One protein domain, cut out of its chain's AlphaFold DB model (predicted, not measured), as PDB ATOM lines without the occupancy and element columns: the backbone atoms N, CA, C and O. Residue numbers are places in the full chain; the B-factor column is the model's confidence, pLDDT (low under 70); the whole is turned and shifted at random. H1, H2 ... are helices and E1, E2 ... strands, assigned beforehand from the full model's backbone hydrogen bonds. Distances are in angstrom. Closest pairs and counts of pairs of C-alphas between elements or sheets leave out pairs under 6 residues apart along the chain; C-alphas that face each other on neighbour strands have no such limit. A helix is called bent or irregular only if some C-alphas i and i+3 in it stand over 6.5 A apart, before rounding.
ATOM      1  N   ILE A   3     -41.584 -52.173  18.667       70.00
ATOM      2  CA  ILE A   3     -41.932 -53.480  19.227       70.00
ATOM      3  C   ILE A   3     -42.673 -54.254  18.138       70.00
ATOM      4  O   ILE A   3     -43.693 -53.791  17.624       70.00
ATOM      5  N   LEU A   4     -42.143 -55.412  17.762       65.69
ATOM      6  CA  LEU A   4     -42.753 -56.322  16.803       65.69
ATOM      7  C   LEU A   4     -43.382 -57.471  17.596       65.69
ATOM      8  O   LEU A   4     -42.679 -58.262  18.217       65.69
ATOM      9  N   GLN A   5     -44.712 -57.541  17.597       62.25
ATOM     10  CA  GLN A   5     -45.454 -58.646  18.203       62.25
ATOM     11  C   GLN A   5     -46.046 -59.530  17.109       62.25
ATOM     12  O   GLN A   5     -46.719 -59.041  16.193       62.25
ATOM     13  N   GLU A   6     -45.797 -60.833  17.203       59.00
ATOM     14  CA  GLU A   6     -46.451 -61.842  16.373       59.00
ATOM     15  C   GLU A   6     -46.456 -63.192  17.097       59.00
ATOM     16  O   GLU A   6     -45.428 -63.633  17.604       59.00
ATOM     17  N   ASN A   7     -47.615 -63.851  17.162       58.25
ATOM     18  CA  ASN A   7     -47.786 -65.184  17.761       58.25
ATOM     19  C   ASN A   7     -47.232 -65.342  19.196       58.25
ATOM     20  O   ASN A   7     -46.765 -66.416  19.562       58.25
ATOM     21  N   GLY A   8     -47.281 -64.282  20.012       63.75
ATOM     22  CA  GLY A   8     -46.834 -64.315  21.412       63.75
ATOM     23  C   GLY A   8     -45.326 -64.134  21.624       63.75
ATOM     24  O   GLY A   8     -44.894 -64.081  22.771       63.75
ATOM     25  N   ILE A   9     -44.538 -63.977  20.555       68.00
ATOM     26  CA  ILE A   9     -43.116 -63.624  20.640       68.00
ATOM     27  C   ILE A   9     -43.008 -62.094  20.618       68.00
ATOM     28  O   ILE A   9     -43.534 -61.433  19.716       68.00
ATOM     29  N   SER A  10     -42.361 -61.531  21.641       78.12
ATOM     30  CA  SER A  10     -42.075 -60.099  21.736       78.12
ATOM     31  C   SER A  10     -40.666 -59.835  21.226       78.12
ATOM     32  O   SER A  10     -39.687 -60.181  21.884       78.12
ATOM     33  N   GLU A  11     -40.563 -59.194  20.068       88.00
ATOM     34  CA  GLU A  11     -39.291 -58.807  19.466       88.00
ATOM     35  C   GLU A  11     -39.137 -57.289  19.527       88.00
ATOM     36  O   GLU A  11     -40.103 -56.537  19.378       88.00
ATOM     37  N   SER A  12     -37.909 -56.820  19.727       91.56
ATOM     38  CA  SER A  12     -37.603 -55.388  19.698       91.56
ATOM     39  C   SER A  12     -36.644 -55.070  18.566       91.56
ATOM     40  O   SER A  12     -35.616 -55.724  18.406       91.56
ATOM     41  N   PHE A  13     -36.979 -54.039  17.793       94.75
ATOM     42  CA  PHE A  13     -36.153 -53.506  16.723       94.75
ATOM     43  C   PHE A  13     -35.667 -52.095  17.068       94.75
ATOM     44  O   PHE A  13     -36.447 -51.199  17.427       94.75
ATOM     45  N   PHE A  14     -34.370 -51.885  16.886       96.06
ATOM     46  CA  PHE A  14     -33.692 -50.603  17.010       96.06
ATOM     47  C   PHE A  14     -32.916 -50.338  15.723       96.06
ATOM     48  O   PHE A  14     -32.394 -51.262  15.107       96.06
ATOM     49  N   GLY A  15     -32.851 -49.080  15.303       96.31
ATOM     50  CA  GLY A  15     -32.103 -48.691  14.118       96.31
ATOM     51  C   GLY A  15     -31.633 -47.253  14.238       96.31
ATOM     52  O   GLY A  15     -32.430 -46.378  14.580       96.31
ATOM     53  N   VAL A  16     -30.355 -47.036  13.957       97.38
ATOM     54  CA  VAL A  16     -29.725 -45.723  13.830       97.38
ATOM     55  C   VAL A  16     -29.290 -45.564  12.379       97.38
ATOM     56  O   VAL A  16     -28.651 -46.456  11.818       97.38
ATOM     57  N   TYR A  17     -29.676 -44.442  11.782       96.56
ATOM     58  CA  TYR A  17     -29.424 -44.123  10.382       96.56
ATOM     59  C   TYR A  17     -28.838 -42.723  10.326       96.56
ATOM     60  O   TYR A  17     -29.512 -41.768  10.713       96.56
ATOM     61  N   ASP A  18     -27.598 -42.614   9.869       94.88
ATOM     62  CA  ASP A  18     -26.950 -41.331   9.626       94.88
ATOM     63  C   ASP A  18     -27.036 -41.012   8.134       94.88
ATOM     64  O   ASP A  18     -26.839 -41.894   7.293       94.88
ATOM     65  N   GLY A  19     -27.436 -39.792   7.795       92.75
ATOM     66  CA  GLY A  19     -27.667 -39.345   6.424       92.75
ATOM     67  C   GLY A  19     -26.499 -38.509   5.929       92.75
ATOM     68  O   GLY A  19     -26.045 -37.606   6.621       92.75
ATOM     69  N   HIS A  20     -26.036 -38.781   4.712       87.00
ATOM     70  CA  HIS A  20     -24.836 -38.154   4.167       87.00
ATOM     71  C   HIS A  20     -25.062 -37.697   2.726       87.00
ATOM     72  O   HIS A  20     -25.850 -38.279   1.972       87.00
ATOM     73  N   GLY A  21     -24.293 -36.687   2.314       85.50
ATOM     74  CA  GLY A  21     -24.337 -36.150   0.959       85.50
ATOM     75  C   GLY A  21     -25.356 -35.026   0.809       85.50
ATOM     76  O   GLY A  21     -25.379 -34.105   1.622       85.50
ATOM     77  N   ALA A  22     -26.164 -35.074  -0.252       77.62
ATOM     78  CA  ALA A  22     -27.074 -33.984  -0.620       77.62
ATOM     79  C   ALA A  22     -28.265 -33.775   0.341       77.62
ATOM     80  O   ALA A  22     -28.974 -32.778   0.199       77.62
ATOM     81  N   GLY A  23     -28.474 -34.666   1.317       80.88
ATOM     82  CA  GLY A  23     -29.507 -34.514   2.336       80.88
ATOM     83  C   GLY A  23     -29.687 -35.747   3.229       80.88
ATOM     84  O   GLY A  23     -28.830 -36.630   3.279       80.88
ATOM     85  N   ALA A  24     -30.790 -35.772   3.980       87.62
ATOM     86  CA  ALA A  24     -31.116 -36.797   4.978       87.62
ATOM     87  C   ALA A  24     -32.211 -37.776   4.505       87.62
ATOM     88  O   ALA A  24     -32.736 -38.566   5.296       87.62
ATOM     89  N   GLU A  25     -32.612 -37.714   3.236       90.81
ATOM     90  CA  GLU A  25     -33.813 -38.380   2.741       90.81
ATOM     91  C   GLU A  25     -33.666 -39.901   2.675       90.81
ATOM     92  O   GLU A  25     -34.583 -40.598   3.117       90.81
ATOM     93  N   VAL A  26     -32.528 -40.437   2.217       95.06
ATOM     94  CA  VAL A  26     -32.258 -41.887   2.295       95.06
ATOM     95  C   VAL A  26     -32.267 -42.380   3.746       95.06
ATOM     96  O   VAL A  26     -32.847 -43.433   4.009       95.06
ATOM     97  N   ALA A  27     -31.711 -41.631   4.704       95.38
ATOM     98  CA  ALA A  27     -31.740 -42.017   6.122       95.38
ATOM     99  C   ALA A  27     -33.174 -42.062   6.666       95.38
ATOM    100  O   ALA A  27     -33.594 -43.033   7.304       95.38
ATOM    101  N   LEU A  28     -33.971 -41.045   6.334       94.00
ATOM    102  CA  LEU A  28     -35.381 -40.985   6.694       94.00
ATOM    103  C   LEU A  28     -36.182 -42.123   6.048       94.00
ATOM    104  O   LEU A  28     -37.002 -42.753   6.720       94.00
ATOM    105  N   TYR A  29     -35.922 -42.439   4.780       95.25
ATOM    106  CA  TYR A  29     -36.522 -43.584   4.103       95.25
ATOM    107  C   TYR A  29     -36.159 -44.907   4.793       95.25
ATOM    108  O   TYR A  29     -37.055 -45.700   5.095       95.25
ATOM    109  N   CYS A  30     -34.882 -45.112   5.137       96.50
ATOM    110  CA  CYS A  30     -34.422 -46.290   5.872       96.50
ATOM    111  C   CYS A  30     -35.143 -46.423   7.219       96.50
ATOM    112  O   CYS A  30     -35.707 -47.480   7.502       96.50
ATOM    113  N   SER A  31     -35.247 -45.343   8.002       94.69
ATOM    114  CA  SER A  31     -35.955 -45.362   9.293       94.69
ATOM    115  C   SER A  31     -37.409 -45.845   9.191       94.69
ATOM    116  O   SER A  31     -37.915 -46.525  10.087       94.69
ATOM    117  N   ARG A  32     -38.071 -45.553   8.066       92.75
ATOM    118  CA  ARG A  32     -39.472 -45.906   7.819       92.75
ATOM    119  C   ARG A  32     -39.652 -47.287   7.208       92.75
ATOM    120  O   ARG A  32     -40.710 -47.871   7.398       92.75
ATOM    121  N   GLN A  33     -38.688 -47.773   6.433       95.19
ATOM    122  CA  GLN A  33     -38.867 -48.980   5.621       95.19
ATOM    123  C   GLN A  33     -38.025 -50.165   6.076       95.19
ATOM    124  O   GLN A  33     -38.442 -51.296   5.859       95.19
ATOM    125  N   PHE A  34     -36.885 -49.961   6.735       97.06
ATOM    126  CA  PHE A  34     -35.952 -51.055   7.014       97.06
ATOM    127  C   PHE A  34     -36.590 -52.181   7.828       97.06
ATOM    128  O   PHE A  34     -36.498 -53.348   7.458       97.06
ATOM    129  N   HIS A  35     -37.299 -51.837   8.903       95.06
ATOM    130  CA  HIS A  35     -37.999 -52.813   9.738       95.06
ATOM    131  C   HIS A  35     -39.121 -53.549   8.978       95.06
ATOM    132  O   HIS A  35     -39.392 -54.710   9.271       95.06
ATOM    133  N   ILE A  36     -39.739 -52.906   7.981       94.69
ATOM    134  CA  ILE A  36     -40.751 -53.510   7.101       94.69
ATOM    135  C   ILE A  36     -40.073 -54.511   6.157       94.69
ATOM    136  O   ILE A  36     -40.456 -55.679   6.123       94.69
ATOM    137  N   GLU A  37     -39.029 -54.081   5.445       96.69
ATOM    138  CA  GLU A  37     -38.273 -54.935   4.519       96.69
ATOM    139  C   GLU A  37     -37.664 -56.151   5.212       96.69
ATOM    140  O   GLU A  37     -37.654 -57.247   4.645       96.69
ATOM    141  N   LEU A  38     -37.183 -55.952   6.441       95.94
ATOM    142  CA  LEU A  38     -36.636 -56.996   7.288       95.94
ATOM    143  C   LEU A  38     -37.721 -57.989   7.713       95.94
ATOM    144  O   LEU A  38     -37.552 -59.186   7.492       95.94
ATOM    145  N   ARG A  39     -38.841 -57.509   8.273       93.06
ATOM    146  CA  ARG A  39     -39.931 -58.363   8.776       93.06
ATOM    147  C   ARG A  39     -40.535 -59.242   7.684       93.06
ATOM    148  O   ARG A  39     -40.800 -60.416   7.920       93.06
ATOM    149  N   TYR A  40     -40.734 -58.687   6.489       94.94
ATOM    150  CA  TYR A  40     -41.296 -59.410   5.344       94.94
ATOM    151  C   TYR A  40     -40.229 -60.122   4.494       94.94
ATOM    152  O   TYR A  40     -40.499 -60.568   3.373       94.94
ATOM    153  N   HIS A  41     -38.989 -60.233   4.972       97.00
ATOM    154  CA  HIS A  41     -37.980 -61.041   4.299       97.00
ATOM    155  C   HIS A  41     -38.255 -62.541   4.509       97.00
ATOM    156  O   HIS A  41     -38.462 -62.953   5.649       97.00
ATOM    157  N   PRO A  42     -38.189 -63.400   3.467       96.62
ATOM    158  CA  PRO A  42     -38.443 -64.842   3.603       96.62
ATOM    159  C   PRO A  42     -37.577 -65.522   4.672       96.62
ATOM    160  O   PRO A  42     -38.004 -66.446   5.355       96.62
ATOM    161  N   SER A  43     -36.351 -65.029   4.845       96.38
ATOM    162  CA  SER A  43     -35.400 -65.532   5.840       96.38
ATOM    163  C   SER A  43     -35.583 -64.949   7.250       96.38
ATOM    164  O   SER A  43     -34.850 -65.359   8.141       96.38
ATOM    165  N   TYR A  44     -36.519 -64.023   7.494       93.81
ATOM    166  CA  TYR A  44     -36.631 -63.284   8.767       93.81
ATOM    167  C   TYR A  44     -36.735 -64.187  10.004       93.81
ATOM    168  O   TYR A  44     -36.125 -63.914  11.038       93.81
ATOM    169  N   ARG A  45     -37.492 -65.284   9.895       90.50
ATOM    170  CA  ARG A  45     -37.700 -66.243  10.990       90.50
ATOM    171  C   ARG A  45     -36.480 -67.139  11.221       90.50
ATOM    172  O   ARG A  45     -36.094 -67.342  12.362       90.50
ATOM    173  N   ASN A  46     -35.866 -67.630  10.144       92.81
ATOM    174  CA  ASN A  46     -34.927 -68.758  10.214       92.81
ATOM    175  C   ASN A  46     -33.455 -68.357  10.035       92.81
ATOM    176  O   ASN A  46     -32.560 -69.120  10.375       92.81
ATOM    177  N   ASN A  47     -33.187 -67.188   9.452       94.69
ATOM    178  CA  ASN A  47     -31.840 -66.691   9.193       94.69
ATOM    179  C   ASN A  47     -31.860 -65.158   9.143       94.69
ATOM    180  O   ASN A  47     -31.909 -64.532   8.077       94.69
ATOM    181  N   LEU A  48     -31.847 -64.559  10.333       93.31
ATOM    182  CA  LEU A  48     -31.912 -63.113  10.489       93.31
ATOM    183  C   LEU A  48     -30.711 -62.373   9.868       93.31
ATOM    184  O   LEU A  48     -30.950 -61.359   9.214       93.31
ATOM    185  N   PRO A  49     -29.456 -62.872   9.939       94.94
ATOM    186  CA  PRO A  49     -28.341 -62.258   9.216       94.94
ATOM    187  C   PRO A  49     -28.565 -62.179   7.699       94.94
ATOM    188  O   PRO A  49     -28.295 -61.148   7.083       94.94
ATOM    189  N   ALA A  50     -29.093 -63.243   7.079       96.44
ATOM    190  CA  ALA A  50     -29.452 -63.214   5.662       96.44
ATOM    191  C   ALA A  50     -30.605 -62.237   5.387       96.44
ATOM    192  O   ALA A  50     -30.575 -61.520   4.389       96.44
ATOM    193  N   ALA A  51     -31.587 -62.161   6.290       96.88
ATOM    194  CA  ALA A  51     -32.697 -61.221   6.181       96.88
ATOM    195  C   ALA A  51     -32.258 -59.754   6.278       96.88
ATOM    196  O   ALA A  51     -32.729 -58.934   5.497       96.88
ATOM    197  N   MET A  52     -31.324 -59.426   7.175       96.19
ATOM    198  CA  MET A  52     -30.754 -58.079   7.303       96.19
ATOM    199  C   MET A  52     -29.993 -57.667   6.042       96.19
ATOM    200  O   MET A  52     -30.223 -56.579   5.517       96.19
ATOM    201  N   LYS A  53     -29.151 -58.558   5.499       96.56
ATOM    202  CA  LYS A  53     -28.477 -58.323   4.211       96.56
ATOM    203  C   LYS A  53     -29.493 -58.105   3.086       96.56
ATOM    204  O   LYS A  53     -29.374 -57.149   2.326       96.56
ATOM    205  N   GLY A  54     -30.514 -58.960   3.019       97.38
ATOM    206  CA  GLY A  54     -31.583 -58.860   2.031       97.38
ATOM    207  C   GLY A  54     -32.403 -57.574   2.151       97.38
ATOM    208  O   GLY A  54     -32.746 -56.983   1.129       97.38
ATOM    209  N   ALA A  55     -32.670 -57.098   3.371       97.81
ATOM    210  CA  ALA A  55     -33.350 -55.829   3.615       97.81
ATOM    211  C   ALA A  55     -32.555 -54.649   3.037       97.81
ATOM    212  O   ALA A  55     -33.128 -53.853   2.295       97.81
ATOM    213  N   CYS A  56     -31.237 -54.583   3.266       96.94
ATOM    214  CA  CYS A  56     -30.380 -53.568   2.640       96.94
ATOM    215  C   CYS A  56     -30.472 -53.614   1.105       96.94
ATOM    216  O   CYS A  56     -30.702 -52.588   0.469       96.94
ATOM    217  N   SER A  57     -30.359 -54.806   0.506       96.38
ATOM    218  CA  SER A  57     -30.457 -54.973  -0.951       96.38
ATOM    219  C   SER A  57     -31.824 -54.567  -1.512       96.38
ATOM    220  O   SER A  57     -31.895 -53.981  -2.588       96.38
ATOM    221  N   ARG A  58     -32.916 -54.851  -0.792       96.81
ATOM    222  CA  ARG A  58     -34.280 -54.452  -1.180       96.81
ATOM    223  C   ARG A  58     -34.488 -52.948  -1.098       96.81
ATOM    224  O   ARG A  58     -35.103 -52.387  -2.002       96.81
ATOM    225  N   ILE A  59     -33.962 -52.295  -0.062       96.88
ATOM    226  CA  ILE A  59     -33.998 -50.832   0.049       96.88
ATOM    227  C   ILE A  59     -33.248 -50.208  -1.129       96.88
ATOM    228  O   ILE A  59     -33.828 -49.381  -1.825       96.88
ATOM    229  N   ASP A  60     -32.020 -50.650  -1.418       96.44
ATOM    230  CA  ASP A  60     -31.268 -50.173  -2.586       96.44
ATOM    231  C   ASP A  60     -32.035 -50.411  -3.899       96.44
ATOM    232  O   ASP A  60     -32.127 -49.518  -4.739       96.44
ATOM    233  N   ALA A  61     -32.648 -51.585  -4.079       95.12
ATOM    234  CA  ALA A  61     -33.447 -51.870  -5.270       95.12
ATOM    235  C   ALA A  61     -34.618 -50.885  -5.428       95.12
ATOM    236  O   ALA A  61     -34.834 -50.363  -6.522       95.12
ATOM    237  N   LYS A  62     -35.331 -50.571  -4.337       94.94
ATOM    238  CA  LYS A  62     -36.412 -49.572  -4.338       94.94
ATOM    239  C   LYS A  62     -35.898 -48.160  -4.623       94.94
ATOM    240  O   LYS A  62     -36.523 -47.443  -5.399       94.94
ATOM    241  N   LEU A  63     -34.749 -47.779  -4.057       94.56
ATOM    242  CA  LEU A  63     -34.111 -46.484  -4.317       94.56
ATOM    243  C   LEU A  63     -33.661 -46.324  -5.778       94.56
ATOM    244  O   LEU A  63     -33.633 -45.203  -6.275       94.56
ATOM    245  N   LYS A  64     -33.298 -47.419  -6.460       92.44
ATOM    246  CA  LYS A  64     -32.884 -47.419  -7.875       92.44
ATOM    247  C   LYS A  64     -34.073 -47.472  -8.844       92.44
ATOM    248  O   LYS A  64     -33.954 -46.997  -9.968       92.44
ATOM    249  N   GLN A  65     -35.205 -48.048  -8.431       91.69
ATOM    250  CA  GLN A  65     -36.351 -48.322  -9.306       91.69
ATOM    251  C   GLN A  65     -37.123 -47.063  -9.730       91.69
ATOM    252  O   GLN A  65     -37.431 -46.905 -10.911       91.69
ATOM    253  N   SER A  66     -37.481 -46.195  -8.785       89.12
ATOM    254  CA  SER A  66     -38.284 -44.993  -9.048       89.12
ATOM    255  C   SER A  66     -38.070 -43.932  -7.972       89.12
ATOM    256  O   SER A  66     -37.476 -44.200  -6.932       89.12
ATOM    257  N   ASP A  67     -38.594 -42.726  -8.196       88.12
ATOM    258  CA  ASP A  67     -38.518 -41.630  -7.224       88.12
ATOM    259  C   ASP A  67     -39.560 -41.709  -6.088       88.12
ATOM    260  O   ASP A  67     -39.628 -40.842  -5.214       88.12
ATOM    261  N   ASP A  68     -40.392 -42.754  -6.070       87.75
ATOM    262  CA  ASP A  68     -41.541 -42.851  -5.159       87.75
ATOM    263  C   ASP A  68     -41.125 -42.923  -3.683       87.75
ATOM    264  O   ASP A  68     -41.871 -42.515  -2.785       87.75
ATOM    265  N   TRP A  69     -39.902 -43.385  -3.408       87.88
ATOM    266  CA  TRP A  69     -39.354 -43.443  -2.055       87.88
ATOM    267  C   TRP A  69     -39.234 -42.061  -1.396       87.88
ATOM    268  O   TRP A  69     -39.375 -41.972  -0.175       87.88
ATOM    269  N   ARG A  70     -39.076 -40.973  -2.168       86.88
ATOM    270  CA  ARG A  70     -39.029 -39.604  -1.622       86.88
ATOM    271  C   ARG A  70     -40.350 -39.195  -0.978       86.88
ATOM    272  O   ARG A  70     -40.362 -38.523   0.054       86.88
ATOM    273  N   THR A  71     -41.470 -39.659  -1.531       82.12
ATOM    274  CA  THR A  71     -42.804 -39.435  -0.949       82.12
ATOM    275  C   THR A  71     -42.973 -40.203   0.362       82.12
ATOM    276  O   THR A  71     -43.581 -39.695   1.302       82.12
ATOM    277  N   ASN A  72     -42.383 -41.398   0.461       79.06
ATOM    278  CA  ASN A  72     -42.370 -42.173   1.702       79.06
ATOM    279  C   ASN A  72     -41.464 -41.550   2.767       79.06
ATOM    280  O   ASN A  72     -41.815 -41.584   3.944       79.06
ATOM    281  N   ALA A  73     -40.326 -40.966   2.377       79.06
ATOM    282  CA  ALA A  73     -39.467 -40.227   3.298       79.06
ATOM    283  C   ALA A  73     -40.235 -39.046   3.929       79.06
ATOM    284  O   ALA A  73     -40.285 -38.931   5.159       79.06
ATOM    285  N   TYR A  74     -40.934 -38.246   3.110       73.06
ATOM    286  CA  TYR A  74     -41.736 -37.094   3.547       73.06
ATOM    287  C   TYR A  74     -43.219 -37.202   3.164       73.06
ATOM    288  O   TYR A  74     -43.639 -36.616   2.154       73.06
ATOM    289  N   PRO A  75     -44.051 -37.865   3.985       61.66
ATOM    290  CA  PRO A  75     -45.484 -37.892   3.742       61.66
ATOM    291  C   PRO A  75     -46.079 -36.466   3.732       61.66
ATOM    292  O   PRO A  75     -45.589 -35.560   4.423       61.66
ATOM    293  N   PRO A  76     -47.144 -36.219   2.946       55.56
ATOM    294  CA  PRO A  76     -47.830 -34.929   2.929       55.56
ATOM    295  C   PRO A  76     -48.245 -34.510   4.350       55.56
ATOM    296  O   PRO A  76     -48.977 -35.226   5.020       55.56
ATOM    297  N   GLY A  77     -47.753 -33.356   4.823       58.06
ATOM    298  CA  GLY A  77     -48.022 -32.836   6.176       58.06
ATOM    299  C   GLY A  77     -46.772 -32.531   7.009       58.06
ATOM    300  O   GLY A  77     -46.822 -31.670   7.880       58.06
ATOM    301  N   LEU A 104     -27.643 -40.731  -6.325       91.56
ATOM    302  CA  LEU A 104     -26.251 -40.920  -6.769       91.56
ATOM    303  C   LEU A 104     -25.214 -40.523  -5.706       91.56
ATOM    304  O   LEU A 104     -24.258 -41.261  -5.478       91.56
ATOM    305  N   GLN A 105     -25.416 -39.370  -5.063       91.69
ATOM    306  CA  GLN A 105     -24.487 -38.733  -4.109       91.69
ATOM    307  C   GLN A 105     -25.092 -38.576  -2.713       91.69
ATOM    308  O   GLN A 105     -24.646 -37.768  -1.904       91.69
ATOM    309  N   GLU A 106     -26.152 -39.321  -2.458       92.31
ATOM    310  CA  GLU A 106     -26.939 -39.295  -1.241       92.31
ATOM    311  C   GLU A 106     -27.001 -40.724  -0.720       92.31
ATOM    312  O   GLU A 106     -27.191 -41.665  -1.496       92.31
ATOM    313  N   GLY A 107     -26.880 -40.895   0.587       95.25
ATOM    314  CA  GLY A 107     -27.014 -42.211   1.177       95.25
ATOM    315  C   GLY A 107     -27.102 -42.181   2.686       95.25
ATOM    316  O   GLY A 107     -27.136 -41.124   3.316       95.25
ATOM    317  N   SER A 108     -27.144 -43.372   3.269       97.19
ATOM    318  CA  SER A 108     -27.232 -43.526   4.711       97.19
ATOM    319  C   SER A 108     -26.421 -44.704   5.227       97.19
ATOM    320  O   SER A 108     -26.300 -45.732   4.551       97.19
ATOM    321  N   THR A 109     -25.882 -44.545   6.434       97.06
ATOM    322  CA  THR A 109     -25.472 -45.682   7.257       97.06
ATOM    323  C   THR A 109     -26.713 -46.398   7.788       97.06
ATOM    324  O   THR A 109     -27.809 -45.841   7.852       97.06
ATOM    325  N   ALA A 110     -26.556 -47.646   8.208       97.56
ATOM    326  CA  ALA A 110     -27.564 -48.302   9.025       97.56
ATOM    327  C   ALA A 110     -26.886 -49.206  10.048       97.56
ATOM    328  O   ALA A 110     -26.193 -50.155   9.684       97.56
ATOM    329  N   CYS A 111     -27.136 -48.932  11.323       98.00
ATOM    330  CA  CYS A 111     -26.823 -49.834  12.419       98.00
ATOM    331  C   CYS A 111     -28.141 -50.273  13.052       98.00
ATOM    332  O   CYS A 111     -28.864 -49.457  13.629       98.00
ATOM    333  N   VAL A 112     -28.500 -51.541  12.862       97.62
ATOM    334  CA  VAL A 112     -29.792 -52.101  13.268       97.62
ATOM    335  C   VAL A 112     -29.598 -53.246  14.243       97.62
ATOM    336  O   VAL A 112     -28.756 -54.112  14.028       97.62
ATOM    337  N   THR A 113     -30.424 -53.280  15.282       96.81
ATOM    338  CA  THR A 113     -30.389 -54.302  16.327       96.81
ATOM    339  C   THR A 113     -31.757 -54.945  16.447       96.81
ATOM    340  O   THR A 113     -32.767 -54.254  16.607       96.81
ATOM    341  N   VAL A 114     -31.784 -56.272  16.399       95.50
ATOM    342  CA  VAL A 114     -32.958 -57.076  16.733       95.50
ATOM    343  C   VAL A 114     -32.669 -57.841  18.010       95.50
ATOM    344  O   VAL A 114     -31.678 -58.565  18.093       95.50
ATOM    345  N   VAL A 115     -33.561 -57.686  18.982       93.31
ATOM    346  CA  VAL A 115     -33.600 -58.498  20.195       93.31
ATOM    347  C   VAL A 115     -34.770 -59.463  20.056       93.31
ATOM    348  O   VAL A 115     -35.922 -59.029  19.954       93.31
ATOM    349  N   ARG A 116     -34.458 -60.757  19.997       88.44
ATOM    350  CA  ARG A 116     -35.418 -61.858  19.873       88.44
ATOM    351  C   ARG A 116     -34.995 -62.960  20.831       88.44
ATOM    352  O   ARG A 116     -33.859 -63.425  20.760       88.44
ATOM    353  N   ASP A 117     -35.919 -63.386  21.685       86.38
ATOM    354  CA  ASP A 117     -35.665 -64.383  22.725       86.38
ATOM    355  C   ASP A 117     -34.431 -63.988  23.563       86.38
ATOM    356  O   ASP A 117     -34.370 -62.879  24.094       86.38
ATOM    357  N   ASN A 118     -33.413 -64.848  23.627       86.44
ATOM    358  CA  ASN A 118     -32.146 -64.597  24.319       86.44
ATOM    359  C   ASN A 118     -31.012 -64.202  23.354       86.44
ATOM    360  O   ASN A 118     -29.841 -64.444  23.643       86.44
ATOM    361  N   GLN A 119     -31.338 -63.646  22.182       89.81
ATOM    362  CA  GLN A 119     -30.362 -63.274  21.159       89.81
ATOM    363  C   GLN A 119     -30.437 -61.785  20.822       89.81
ATOM    364  O   GLN A 119     -31.512 -61.227  20.591       89.81
ATOM    365  N   ILE A 120     -29.261 -61.165  20.734       92.75
ATOM    366  CA  ILE A 120     -29.063 -59.826  20.183       92.75
ATOM    367  C   ILE A 120     -28.320 -59.997  18.864       92.75
ATOM    368  O   ILE A 120     -27.216 -60.537  18.830       92.75
ATOM    369  N   ILE A 121     -28.932 -59.552  17.773       94.88
ATOM    370  CA  ILE A 121     -28.345 -59.630  16.435       94.88
ATOM    371  C   ILE A 121     -28.227 -58.212  15.899       94.88
ATOM    372  O   ILE A 121     -29.222 -57.486  15.837       94.88
ATOM    373  N   VAL A 122     -27.012 -57.834  15.504       97.12
ATOM    374  CA  VAL A 122     -26.695 -56.492  15.010       97.12
ATOM    375  C   VAL A 122     -26.228 -56.563  13.560       97.12
ATOM    376  O   VAL A 122     -25.360 -57.361  13.209       97.12
ATOM    377  N   GLY A 123     -26.814 -55.724  12.709       96.62
ATOM    378  CA  GLY A 123     -26.374 -55.496  11.338       96.62
ATOM    379  C   GLY A 123     -25.819 -54.084  11.193       96.62
ATOM    380  O   GLY A 123     -26.503 -53.129  11.552       96.62
ATOM    381  N   ASN A 124     -24.608 -53.950  10.645       97.62
ATOM    382  CA  ASN A 124     -23.980 -52.656  10.381       97.62
ATOM    383  C   ASN A 124     -23.649 -52.471   8.894       97.62
ATOM    384  O   ASN A 124     -23.088 -53.362   8.249       97.62
ATOM    385  N   ILE A 125     -23.938 -51.281   8.374       96.81
ATOM    386  CA  ILE A 125     -23.431 -50.761   7.110       96.81
ATOM    387  C   ILE A 125     -23.024 -49.294   7.310       96.81
ATOM    388  O   ILE A 125     -23.856 -48.439   7.602       96.81
ATOM    389  N   GLY A 126     -21.730 -49.019   7.155       96.69
ATOM    390  CA  GLY A 126     -21.133 -47.709   7.410       96.69
ATOM    391  C   GLY A 126     -20.399 -47.628   8.749       96.69
ATOM    392  O   GLY A 126     -19.889 -48.635   9.236       96.69
ATOM    393  N   ASP A 127     -20.295 -46.429   9.309       95.81
ATOM    394  CA  ASP A 127     -19.490 -46.073  10.486       95.81
ATOM    395  C   ASP A 127     -20.326 -45.636  11.700       95.81
ATOM    396  O   ASP A 127     -19.816 -45.043  12.647       95.81
ATOM    397  N   THR A 128     -21.619 -45.957  11.695       95.00
ATOM    398  CA  THR A 128     -22.437 -45.919  12.907       95.00
ATOM    399  C   THR A 128     -22.096 -47.119  13.788       95.00
ATOM    400  O   THR A 128     -21.969 -48.238  13.293       95.00
ATOM    401  N   ARG A 129     -21.990 -46.902  15.103       94.56
ATOM    402  CA  ARG A 129     -21.482 -47.906  16.044       94.56
ATOM    403  C   ARG A 129     -22.545 -48.427  17.009       94.56
ATOM    404  O   ARG A 129     -23.350 -47.659  17.532       94.56
ATOM    405  N   CYS A 130     -22.512 -49.731  17.272       96.25
ATOM    406  CA  CYS A 130     -23.203 -50.372  18.387       96.25
ATOM    407  C   CYS A 130     -22.174 -50.911  19.388       96.25
ATOM    408  O   CYS A 130     -21.271 -51.665  19.023       96.25
ATOM    409  N   VAL A 131     -22.350 -50.525  20.648       95.81
ATOM    410  CA  VAL A 131     -21.589 -51.019  21.798       95.81
ATOM    411  C   VAL A 131     -22.547 -51.706  22.764       95.81
ATOM    412  O   VAL A 131     -23.692 -51.271  22.915       95.81
ATOM    413  N   LEU A 132     -22.091 -52.779  23.400       93.44
ATOM    414  CA  LEU A 132     -22.827 -53.489  24.439       93.44
ATOM    415  C   LEU A 132     -22.140 -53.246  25.780       93.44
ATOM    416  O   LEU A 132     -20.964 -53.562  25.928       93.44
ATOM    417  N   SER A 133     -22.891 -52.696  26.728       92.62
ATOM    418  CA  SER A 133     -22.475 -52.522  28.121       92.62
ATOM    419  C   SER A 133     -23.116 -53.626  28.952       92.62
ATOM    420  O   SER A 133     -24.337 -53.798  28.898       92.62
ATOM    421  N   MET A 134     -22.313 -54.395  29.680       88.12
ATOM    422  CA  MET A 134     -22.778 -55.452  30.575       88.12
ATOM    423  C   MET A 134     -22.296 -55.137  31.985       88.12
ATOM    424  O   MET A 134     -21.108 -55.234  32.278       88.12
ATOM    425  N   GLY A 135     -23.229 -54.769  32.856       85.88
ATOM    426  CA  GLY A 135     -22.954 -54.468  34.255       85.88
ATOM    427  C   GLY A 135     -24.031 -55.023  35.172       85.88
ATOM    428  O   GLY A 135     -25.209 -55.093  34.812       85.88
ATOM    429  N   GLY A 136     -23.609 -55.444  36.362       79.62
ATOM    430  CA  GLY A 136     -24.493 -55.710  37.491       79.62
ATOM    431  C   GLY A 136     -24.607 -54.485  38.396       79.62
ATOM    432  O   GLY A 136     -23.769 -53.584  38.352       79.62
ATOM    433  N   GLU A 137     -25.627 -54.455  39.251       84.50
ATOM    434  CA  GLU A 137     -25.795 -53.377  40.227       84.50
ATOM    435  C   GLU A 137     -24.517 -53.201  41.074       84.50
ATOM    436  O   GLU A 137     -24.039 -54.141  41.712       84.50
ATOM    437  N   GLY A 138     -23.936 -51.997  41.036       81.81
ATOM    438  CA  GLY A 138     -22.709 -51.656  41.766       81.81
ATOM    439  C   GLY A 138     -21.390 -52.131  41.133       81.81
ATOM    440  O   GLY A 138     -20.354 -52.016  41.787       81.81
ATOM    441  N   GLN A 139     -21.395 -52.649  39.900       83.56
ATOM    442  CA  GLN A 139     -20.183 -53.060  39.176       83.56
ATOM    443  C   GLN A 139     -19.802 -52.053  38.083       83.56
ATOM    444  O   GLN A 139     -20.635 -51.285  37.612       83.56
ATOM    445  N   VAL A 140     -18.522 -52.042  37.698       83.25
ATOM    446  CA  VAL A 140     -18.068 -51.330  36.495       83.25
ATOM    447  C   VAL A 140     -18.479 -52.165  35.291       83.25
ATOM    448  O   VAL A 140     -18.121 -53.340  35.224       83.25
ATOM    449  N   ASP A 141     -19.219 -51.566  34.366       88.50
ATOM    450  CA  ASP A 141     -19.670 -52.259  33.165       88.50
ATOM    451  C   ASP A 141     -18.489 -52.709  32.294       88.50
ATOM    452  O   ASP A 141     -17.583 -51.932  31.975       88.50
ATOM    453  N   GLU A 142     -18.546 -53.957  31.836       90.56
ATOM    454  CA  GLU A 142     -17.737 -54.415  30.714       90.56
ATOM    455  C   GLU A 142     -18.358 -53.898  29.413       90.56
ATOM    456  O   GLU A 142     -19.532 -54.144  29.125       90.56
ATOM    457  N   VAL A 143     -17.567 -53.180  28.611       92.69
ATOM    458  CA  VAL A 143     -18.016 -52.589  27.344       92.69
ATOM    459  C   VAL A 143     -17.367 -53.318  26.174       92.69
ATOM    460  O   VAL A 143     -16.146 -53.437  26.104       92.69
ATOM    461  N   CYS A 144     -18.189 -53.779  25.234       92.12
ATOM    462  CA  CYS A 144     -17.756 -54.494  24.040       92.12
ATOM    463  C   CYS A 144     -18.252 -53.792  22.767       92.12
ATOM    464  O   CYS A 144     -19.449 -53.524  22.624       92.12
ATOM    465  N   ASP A 145     -17.343 -53.518  21.825       95.25
ATOM    466  CA  ASP A 145     -17.698 -53.075  20.475       95.25
ATOM    467  C   ASP A 145     -18.347 -54.243  19.712       95.25
ATOM    468  O   ASP A 145     -17.695 -55.235  19.388       95.25
ATOM    469  N   ILE A 146     -19.641 -54.130  19.402       96.19
ATOM    470  CA  ILE A 146     -20.376 -55.174  18.667       96.19
ATOM    471  C   ILE A 146     -20.181 -55.038  17.157       96.19
ATOM    472  O   ILE A 146     -20.266 -56.012  16.407       96.19
ATOM    473  N   THR A 147     -19.934 -53.817  16.690       96.56
ATOM    474  CA  THR A 147     -19.775 -53.498  15.271       96.56
ATOM    475  C   THR A 147     -18.413 -52.892  15.007       96.56
ATOM    476  O   THR A 147     -17.950 -52.053  15.773       96.56
ATOM    477  N   THR A 148     -17.835 -53.224  13.860       95.56
ATOM    478  CA  THR A 148     -16.687 -52.506  13.304       95.56
ATOM    479  C   THR A 148     -17.185 -51.437  12.339       95.56
ATOM    480  O   THR A 148     -18.096 -51.699  11.543       95.56
ATOM    481  N   ASP A 149     -16.605 -50.242  12.417       96.62
ATOM    482  CA  ASP A 149     -16.857 -49.179  11.447       96.62
ATOM    483  C   ASP A 149     -16.368 -49.621  10.060       96.62
ATOM    484  O   ASP A 149     -15.422 -50.394   9.936       96.62
ATOM    485  N   HIS A 150     -17.013 -49.134   9.003       97.19
ATOM    486  CA  HIS A 150     -16.587 -49.389   7.629       97.19
ATOM    487  C   HIS A 150     -15.931 -48.135   7.048       97.19
ATOM    488  O   HIS A 150     -16.585 -47.323   6.379       97.19
ATOM    489  N   LYS A 151     -14.635 -47.958   7.307       96.38
ATOM    490  CA  LYS A 151     -13.847 -46.834   6.800       96.38
ATOM    491  C   LYS A 151     -13.064 -47.233   5.545       96.38
ATOM    492  O   LYS A 151     -12.662 -48.384   5.394       96.38
ATOM    493  N   PRO A 152     -12.806 -46.293   4.617       97.06
ATOM    494  CA  PRO A 152     -12.057 -46.601   3.398       97.06
ATOM    495  C   PRO A 152     -10.625 -47.102   3.621       97.06
ATOM    496  O   PRO A 152     -10.099 -47.750   2.730       97.06
ATOM    497  N   HIS A 153     -10.007 -46.793   4.765       95.19
ATOM    498  CA  HIS A 153      -8.625 -47.170   5.094       95.19
ATOM    499  C   HIS A 153      -8.515 -48.438   5.949       95.19
ATOM    500  O   HIS A 153      -7.412 -48.820   6.331       95.19
ATOM    501  N   ASP A 154      -9.639 -49.084   6.269       96.69
ATOM    502  CA  ASP A 154      -9.597 -50.386   6.922       96.69
ATOM    503  C   ASP A 154      -9.102 -51.414   5.905       96.69
ATOM    504  O   ASP A 154      -9.636 -51.490   4.800       96.69
ATOM    505  N   GLU A 155      -8.118 -52.237   6.271       97.25
ATOM    506  CA  GLU A 155      -7.399 -53.111   5.331       97.25
ATOM    507  C   GLU A 155      -8.336 -53.963   4.452       97.25
ATOM    508  O   GLU A 155      -8.147 -54.077   3.237       97.25
ATOM    509  N   ALA A 156      -9.377 -54.550   5.049       96.88
ATOM    510  CA  ALA A 156     -10.357 -55.357   4.326       96.88
ATOM    511  C   ALA A 156     -11.222 -54.521   3.366       96.88
ATOM    512  O   ALA A 156     -11.541 -54.973   2.262       96.88
ATOM    513  N   GLU A 157     -11.586 -53.300   3.761       97.88
ATOM    514  CA  GLU A 157     -12.397 -52.406   2.940       97.88
ATOM    515  C   GLU A 157     -11.580 -51.773   1.821       97.88
ATOM    516  O   GLU A 157     -12.052 -51.751   0.686       97.88
ATOM    517  N   GLU A 158     -10.349 -51.342   2.092       97.75
ATOM    518  CA  GLU A 158      -9.425 -50.828   1.083       97.75
ATOM    519  C   GLU A 158      -9.176 -51.880  -0.001       97.75
ATOM    520  O   GLU A 158      -9.370 -51.604  -1.188       97.75
ATOM    521  N   LYS A 159      -8.868 -53.125   0.394       98.00
ATOM    522  CA  LYS A 159      -8.733 -54.255  -0.540       98.00
ATOM    523  C   LYS A 159      -9.990 -54.431  -1.388       98.00
ATOM    524  O   LYS A 159      -9.893 -54.547  -2.609       98.00
ATOM    525  N   ARG A 160     -11.177 -54.414  -0.772       97.44
ATOM    526  CA  ARG A 160     -12.457 -54.536  -1.487       97.44
ATOM    527  C   ARG A 160     -12.675 -53.390  -2.482       97.44
ATOM    528  O   ARG A 160     -13.135 -53.642  -3.593       97.44
ATOM    529  N   ILE A 161     -12.359 -52.153  -2.099       97.00
ATOM    530  CA  ILE A 161     -12.498 -50.955  -2.941       97.00
ATOM    531  C   ILE A 161     -11.557 -51.038  -4.148       97.00
ATOM    532  O   ILE A 161     -12.001 -50.830  -5.278       97.00
ATOM    533  N   VAL A 162     -10.286 -51.379  -3.921       96.56
ATOM    534  CA  VAL A 162      -9.267 -51.487  -4.975       96.56
ATOM    535  C   VAL A 162      -9.595 -52.618  -5.948       96.56
ATOM    536  O   VAL A 162      -9.530 -52.416  -7.160       96.56
ATOM    537  N   LEU A 163     -10.033 -53.780  -5.448       96.38
ATOM    538  CA  LEU A 163     -10.484 -54.897  -6.292       96.38
ATOM    539  C   LEU A 163     -11.689 -54.529  -7.170       96.38
ATOM    540  O   LEU A 163     -11.816 -55.036  -8.280       96.38
ATOM    541  N   ALA A 164     -12.554 -53.627  -6.701       94.81
ATOM    542  CA  ALA A 164     -13.681 -53.106  -7.474       94.81
ATOM    543  C   ALA A 164     -13.290 -51.986  -8.468       94.81
ATOM    544  O   ALA A 164     -14.168 -51.432  -9.132       94.81
ATOM    545  N   GLY A 165     -12.000 -51.638  -8.573       94.94
ATOM    546  CA  GLY A 165     -11.480 -50.580  -9.449       94.94
ATOM    547  C   GLY A 165     -11.523 -49.170  -8.849       94.94
ATOM    548  O   GLY A 165     -11.220 -48.198  -9.543       94.94
ATOM    549  N   GLY A 166     -11.899 -49.035  -7.574       95.00
ATOM    550  CA  GLY A 166     -11.843 -47.774  -6.836       95.00
ATOM    551  C   GLY A 166     -10.443 -47.460  -6.308       95.00
ATOM    552  O   GLY A 166      -9.529 -48.281  -6.357       95.00
ATOM    553  N   LYS A 167     -10.269 -46.251  -5.775       96.56
ATOM    554  CA  LYS A 167      -9.030 -45.802  -5.124       96.56
ATOM    555  C   LYS A 167      -9.345 -45.137  -3.793       96.56
ATOM    556  O   LYS A 167     -10.371 -44.470  -3.671       96.56
ATOM    557  N   VAL A 168      -8.452 -45.281  -2.821       97.00
ATOM    558  CA  VAL A 168      -8.550 -44.610  -1.523       97.00
ATOM    559  C   VAL A 168      -7.530 -43.478  -1.494       97.00
ATOM    560  O   VAL A 168      -6.351 -43.687  -1.761       97.00
ATOM    561  N   TYR A 169      -8.001 -42.269  -1.210       95.50
ATOM    562  CA  TYR A 169      -7.176 -41.069  -1.101       95.50
ATOM    563  C   TYR A 169      -7.271 -40.527   0.317       95.50
ATOM    564  O   TYR A 169      -8.361 -40.519   0.882       95.50
ATOM    565  N   LYS A 170      -6.159 -40.058   0.879       94.75
ATOM    566  CA  LYS A 170      -6.155 -39.296   2.131       94.75
ATOM    567  C   LYS A 170      -6.085 -37.812   1.787       94.75
ATOM    568  O   LYS A 170      -5.214 -37.428   1.013       94.75
ATOM    569  N   ASP A 171      -6.982 -37.000   2.344       89.56
ATOM    570  CA  ASP A 171      -6.919 -35.543   2.188       89.56
ATOM    571  C   ASP A 171      -5.544 -35.035   2.672       89.56
ATOM    572  O   ASP A 171      -5.102 -35.368   3.775       89.56
ATOM    573  N   GLU A 172      -4.859 -34.241   1.849       87.00
ATOM    574  CA  GLU A 172      -3.567 -33.647   2.198       87.00
ATOM    575  C   GLU A 172      -3.760 -32.219   2.707       87.00
ATOM    576  O   GLU A 172      -4.395 -31.386   2.056       87.00
ATOM    577  N   PHE A 173      -3.176 -31.913   3.866       82.44
ATOM    578  CA  PHE A 173      -3.121 -30.551   4.383       82.44
ATOM    579  C   PHE A 173      -1.745 -29.938   4.101       82.44
ATOM    580  O   PHE A 173      -0.729 -30.594   4.336       82.44
ATOM    581  N   PRO A 174      -1.677 -28.665   3.662       81.00
ATOM    582  CA  PRO A 174      -0.405 -27.999   3.374       81.00
ATOM    583  C   PRO A 174       0.463 -27.806   4.627       81.00
ATOM    584  O   PRO A 174       1.678 -27.656   4.528       81.00
ATOM    585  N   ASN A 175      -0.142 -27.822   5.816       83.94
ATOM    586  CA  ASN A 175       0.580 -27.780   7.078       83.94
ATOM    587  C   ASN A 175       1.001 -29.198   7.494       83.94
ATOM    588  O   ASN A 175       0.147 -30.036   7.785       83.94
ATOM    589  N   ALA A 176       2.313 -29.437   7.596       77.81
ATOM    590  CA  ALA A 176       2.877 -30.715   8.027       77.81
ATOM    591  C   ALA A 176       2.361 -31.173   9.406       77.81
ATOM    592  O   ALA A 176       2.205 -32.372   9.619       77.81
ATOM    593  N   ALA A 177       2.019 -30.242  10.305       82.44
ATOM    594  CA  ALA A 177       1.435 -30.558  11.612       82.44
ATOM    595  C   ALA A 177      -0.012 -31.084  11.532       82.44
ATOM    596  O   ALA A 177      -0.507 -31.665  12.491       82.44
ATOM    597  N   LEU A 178      -0.701 -30.885  10.402       80.75
ATOM    598  CA  LEU A 178      -2.075 -31.350  10.172       80.75
ATOM    599  C   LEU A 178      -2.129 -32.589   9.264       80.75
ATOM    600  O   LEU A 178      -3.214 -33.082   8.971       80.75
ATOM    601  N   LYS A 179      -0.976 -33.113   8.822       75.50
ATOM    602  CA  LYS A 179      -0.895 -34.229   7.866       75.50
ATOM    603  C   LYS A 179      -1.597 -35.498   8.368       75.50
ATOM    604  O   LYS A 179      -2.174 -36.255   7.583       75.50
ATOM    605  N   ASP A 180      -1.602 -35.713   9.679       82.00
ATOM    606  CA  ASP A 180      -2.240 -36.883  10.277       82.00
ATOM    607  C   ASP A 180      -3.767 -36.769  10.350       82.00
ATOM    608  O   ASP A 180      -4.436 -37.799  10.369       82.00
ATOM    609  N   LEU A 181      -4.321 -35.554  10.253       85.69
ATOM    610  CA  LEU A 181      -5.763 -35.277  10.311       85.69
ATOM    611  C   LEU A 181      -6.494 -35.494   8.975       85.69
ATOM    612  O   LEU A 181      -7.706 -35.291   8.898       85.69
ATOM    613  N   GLY A 182      -5.774 -35.871   7.915       87.88
ATOM    614  CA  GLY A 182      -6.359 -36.160   6.605       87.88
ATOM    615  C   GLY A 182      -7.441 -37.242   6.673       87.88
ATOM    616  O   GLY A 182      -7.241 -38.291   7.285       87.88
ATOM    617  N   ILE A 183      -8.575 -37.002   6.013       92.56
ATOM    618  CA  ILE A 183      -9.697 -37.942   5.949       92.56
ATOM    619  C   ILE A 183      -9.512 -38.852   4.737       92.56
ATOM    620  O   ILE A 183      -9.225 -38.388   3.635       92.56
ATOM    621  N   TYR A 184      -9.701 -40.156   4.931       95.50
ATOM    622  CA  TYR A 184      -9.665 -41.121   3.838       95.50
ATOM    623  C   TYR A 184     -10.990 -41.146   3.077       95.50
ATOM    624  O   TYR A 184     -12.060 -41.240   3.680       95.50
ATOM    625  N   ARG A 185     -10.917 -41.093   1.747       95.88
ATOM    626  CA  ARG A 185     -12.068 -41.030   0.848       95.88
ATOM    627  C   ARG A 185     -11.911 -41.957  -0.349       95.88
ATOM    628  O   ARG A 185     -10.877 -41.970  -1.014       95.88
ATOM    629  N   ILE A 186     -12.986 -42.653  -0.697       96.00
ATOM    630  CA  ILE A 186     -13.110 -43.389  -1.954       96.00
ATOM    631  C   ILE A 186     -13.209 -42.386  -3.094       96.00
ATOM    632  O   ILE A 186     -14.082 -41.514  -3.098       96.00
ATOM    633  N   ASN A 187     -12.310 -42.518  -4.065       94.56
ATOM    634  CA  ASN A 187     -12.206 -41.670  -5.246       94.56
ATOM    635  C   ASN A 187     -12.165 -40.162  -4.914       94.56
ATOM    636  O   ASN A 187     -12.623 -39.347  -5.710       94.56
ATOM    637  N   GLY A 188     -11.663 -39.800  -3.723       92.94
ATOM    638  CA  GLY A 188     -11.593 -38.418  -3.234       92.94
ATOM    639  C   GLY A 188     -12.940 -37.825  -2.800       92.94
ATOM    640  O   GLY A 188     -13.031 -36.625  -2.571       92.94
ATOM    641  N   LYS A 189     -13.999 -38.637  -2.699       92.62
ATOM    642  CA  LYS A 189     -15.378 -38.165  -2.494       92.62
ATOM    643  C   LYS A 189     -16.020 -38.709  -1.218       92.62
ATOM    644  O   LYS A 189     -16.410 -37.934  -0.345       92.62
ATOM    645  N   LEU A 190     -16.122 -40.033  -1.086       93.75
ATOM    646  CA  LEU A 190     -16.913 -40.673  -0.028       93.75
ATOM    647  C   LEU A 190     -16.028 -41.181   1.117       93.75
ATOM    648  O   LEU A 190     -15.141 -41.993   0.887       93.75
ATOM    649  N   HIS A 191     -16.282 -40.739   2.348       94.31
ATOM    650  CA  HIS A 191     -15.446 -41.043   3.523       94.31
ATOM    651  C   HIS A 191     -15.868 -42.305   4.304       94.31
ATOM    652  O   HIS A 191     -15.312 -42.595   5.363       94.31
ATOM    653  N   ILE A 192     -16.833 -43.062   3.777       95.50
ATOM    654  CA  ILE A 192     -17.371 -44.303   4.348       95.50
ATOM    655  C   ILE A 192     -17.343 -45.362   3.245       95.50
ATOM    656  O   ILE A 192     -17.655 -45.062   2.093       95.50
ATOM    657  N   SER A 193     -16.966 -46.600   3.556       96.50
ATOM    658  CA  SER A 193     -16.800 -47.629   2.522       96.50
ATOM    659  C   SER A 193     -18.073 -48.399   2.180       96.50
ATOM    660  O   SER A 193     -18.163 -48.987   1.096       96.50
ATOM    661  N   ARG A 194     -19.084 -48.369   3.054       96.88
ATOM    662  CA  ARG A 194     -20.382 -49.014   2.829       96.88
ATOM    663  C   ARG A 194     -21.534 -48.091   3.207       96.88
ATOM    664  O   ARG A 194     -21.511 -47.489   4.272       96.88
ATOM    665  N   ALA A 195     -22.555 -48.036   2.359       96.50
ATOM    666  CA  ALA A 195     -23.775 -47.277   2.605       96.50
ATOM    667  C   ALA A 195     -24.947 -47.811   1.760       96.50
ATOM    668  O   ALA A 195     -24.750 -48.482   0.735       96.50
ATOM    669  N   ILE A 196     -26.161 -47.483   2.200       96.94
ATOM    670  CA  ILE A 196     -27.391 -47.552   1.400       96.94
ATOM    671  C   ILE A 196     -27.454 -46.289   0.529       96.94
ATOM    672  O   ILE A 196     -27.106 -45.208   1.002       96.94
ATOM    673  N   GLY A 197     -27.890 -46.403  -0.726       95.12
ATOM    674  CA  GLY A 197     -27.811 -45.302  -1.696       95.12
ATOM    675  C   GLY A 197     -26.407 -45.156  -2.291       95.12
ATOM    676  O   GLY A 197     -25.746 -46.155  -2.548       95.12
ATOM    677  N   TYR A 198     -25.933 -43.936  -2.542       93.88
ATOM    678  CA  TYR A 198     -24.634 -43.671  -3.176       93.88
ATOM    679  C   TYR A 198     -24.422 -44.449  -4.483       93.88
ATOM    680  O   TYR A 198     -23.395 -45.104  -4.690       93.88
ATOM    681  N   PHE A 199     -25.404 -44.389  -5.388       93.69
ATOM    682  CA  PHE A 199     -25.364 -45.155  -6.638       93.69
ATOM    683  C   PHE A 199     -24.214 -44.760  -7.577       93.69
ATOM    684  O   PHE A 199     -23.854 -45.565  -8.425       93.69
ATOM    685  N   GLU A 200     -23.566 -43.603  -7.385       91.88
ATOM    686  CA  GLU A 200     -22.313 -43.269  -8.083       91.88
ATOM    687  C   GLU A 200     -21.184 -44.284  -7.797       91.88
ATOM    688  O   GLU A 200     -20.292 -44.472  -8.621       91.88
ATOM    689  N   PHE A 201     -21.234 -44.973  -6.652       91.50
ATOM    690  CA  PHE A 201     -20.242 -45.967  -6.221       91.50
ATOM    691  C   PHE A 201     -20.733 -47.412  -6.349       91.50
ATOM    692  O   PHE A 201     -20.018 -48.341  -5.965       91.50
ATOM    693  N   LYS A 202     -21.948 -47.626  -6.864       90.00
ATOM    694  CA  LYS A 202     -22.495 -48.963  -7.106       90.00
ATOM    695  C   LYS A 202     -22.443 -49.244  -8.600       90.00
ATOM    696  O   LYS A 202     -22.876 -48.428  -9.405       90.00
TER     697      LYS A 202
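This is residues 3 to 77 and 104 to 202 of the 204 residues of the protein "Protein-serine/threonine phosphatase" of Aegilops tauschii subsp. strangulata (UniProt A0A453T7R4). What shape does the model show? A twisted sheet of four strands, E1, E2, E5 and E6, is covered on one face by H1 and H2, with the small pair E3 and E4 continuing it at one end. The hairpin E7 and E8 reaches away from this body, and a smaller lobe holds H4, the pair E9 and E10, and H5. What is printed? There are 174 residues, with five named helices and ten named strands in the order E1 E2 E3 H1 H2 H3 E4 E5 E6 E7 E8 H4 E9 H5 E10; the class is mixed, and the large sheet is antiparallel, in the order E1 E2 E5 E6. How compact is it? It is only just compact, close to loose, with a radius of gyration of the C-alphas of 18.4 A and spans of 61 by 51 by 36 A.

Where are the elements before the cut? E1 is residues 3 to 6, from C-alpha 3 at (-41.932, -53.480, 19.227), E2 9 to 16, 23.4 A long, and E3 19 to 21. H1 is 25 to 39, 21.8 A, H2 48 to 65, 25.1 A, and H3 68 to 73. Which follow it? E4 is 106 to 108, E5 110 to 116, 19.1 A, E6 119 to 125, 20.0 A, E7 131 to 134 and E8 142 to 145. H4 is 155 to 163, 12.2 A, E9 168 to 170, H5 176 to 181 and E10 184 to 186, ending at C-alpha 186 at (-13.110, -43.389, -1.954).

How do the strands pair? In the large sheet N 4 and O 11 are 2.8 A apart for the hairpin E1 and E2, N 14 and O 113 2.9 A for E2 and E5, and N 112 and O 123 2.9 A for the hairpin E5 and E6. E2 runs on into E3 at 31 degrees, and N 20 of E3 is 2.9 A from O 107 of E4. What is on the sheet? H1 and H2 are on the same face, two layers, helices on one face of a sheet, at heights over the sheet of 8.6 A and 11.4 A. They touch at a steep tilt of 46 degrees, opposite ways, the closest C-alphas being Leu 38 and Ala 55, 5.1 A; H1 and H3 touch about perpendicular at 84 degrees, with Tyr 29 and Ala 73 closest, their C-alphas 4.5 A apart. What lies farther out? N 132 and O 144 of the hairpin E7 and E8 are 2.9 A apart, as are N 169 and O 185 of E9 and E10; the closest C-alphas of H4 and E9 are those of Glu 158 and Val 168, 6.8 A, and H5 is apart from H4. Are the helix backbones complete? Every O i to N i+4 pair is within hydrogen-bond range in H2, H3 and H4, but 9 of 11 in H1 and 0 of 2 in H5, where 2 of 3 O i to N i+3 pairs are. H1 and H5 are irregular, with C-alphas 32 and 35 7.3 A apart and C-alphas 177 and 180 7.4 A apart.

How large is it? The two C-alphas farthest apart, those of Asn 7 and Asn 175, are 62.1 A apart. Where is the cut? Residues 78 to 103 are not printed, and C-alphas 77 and 104 are 26.6 A apart; of the links that are printed whole, none is long. What of the last stretch and the confidence? Residues 187 to 202 hold no named element, but 196 to 197 pair antiparallel with 107 to 108 of E4. Mean pLDDT of the printed part is 90.8, and residues 4 to 9 and 75 to 77 are under 70.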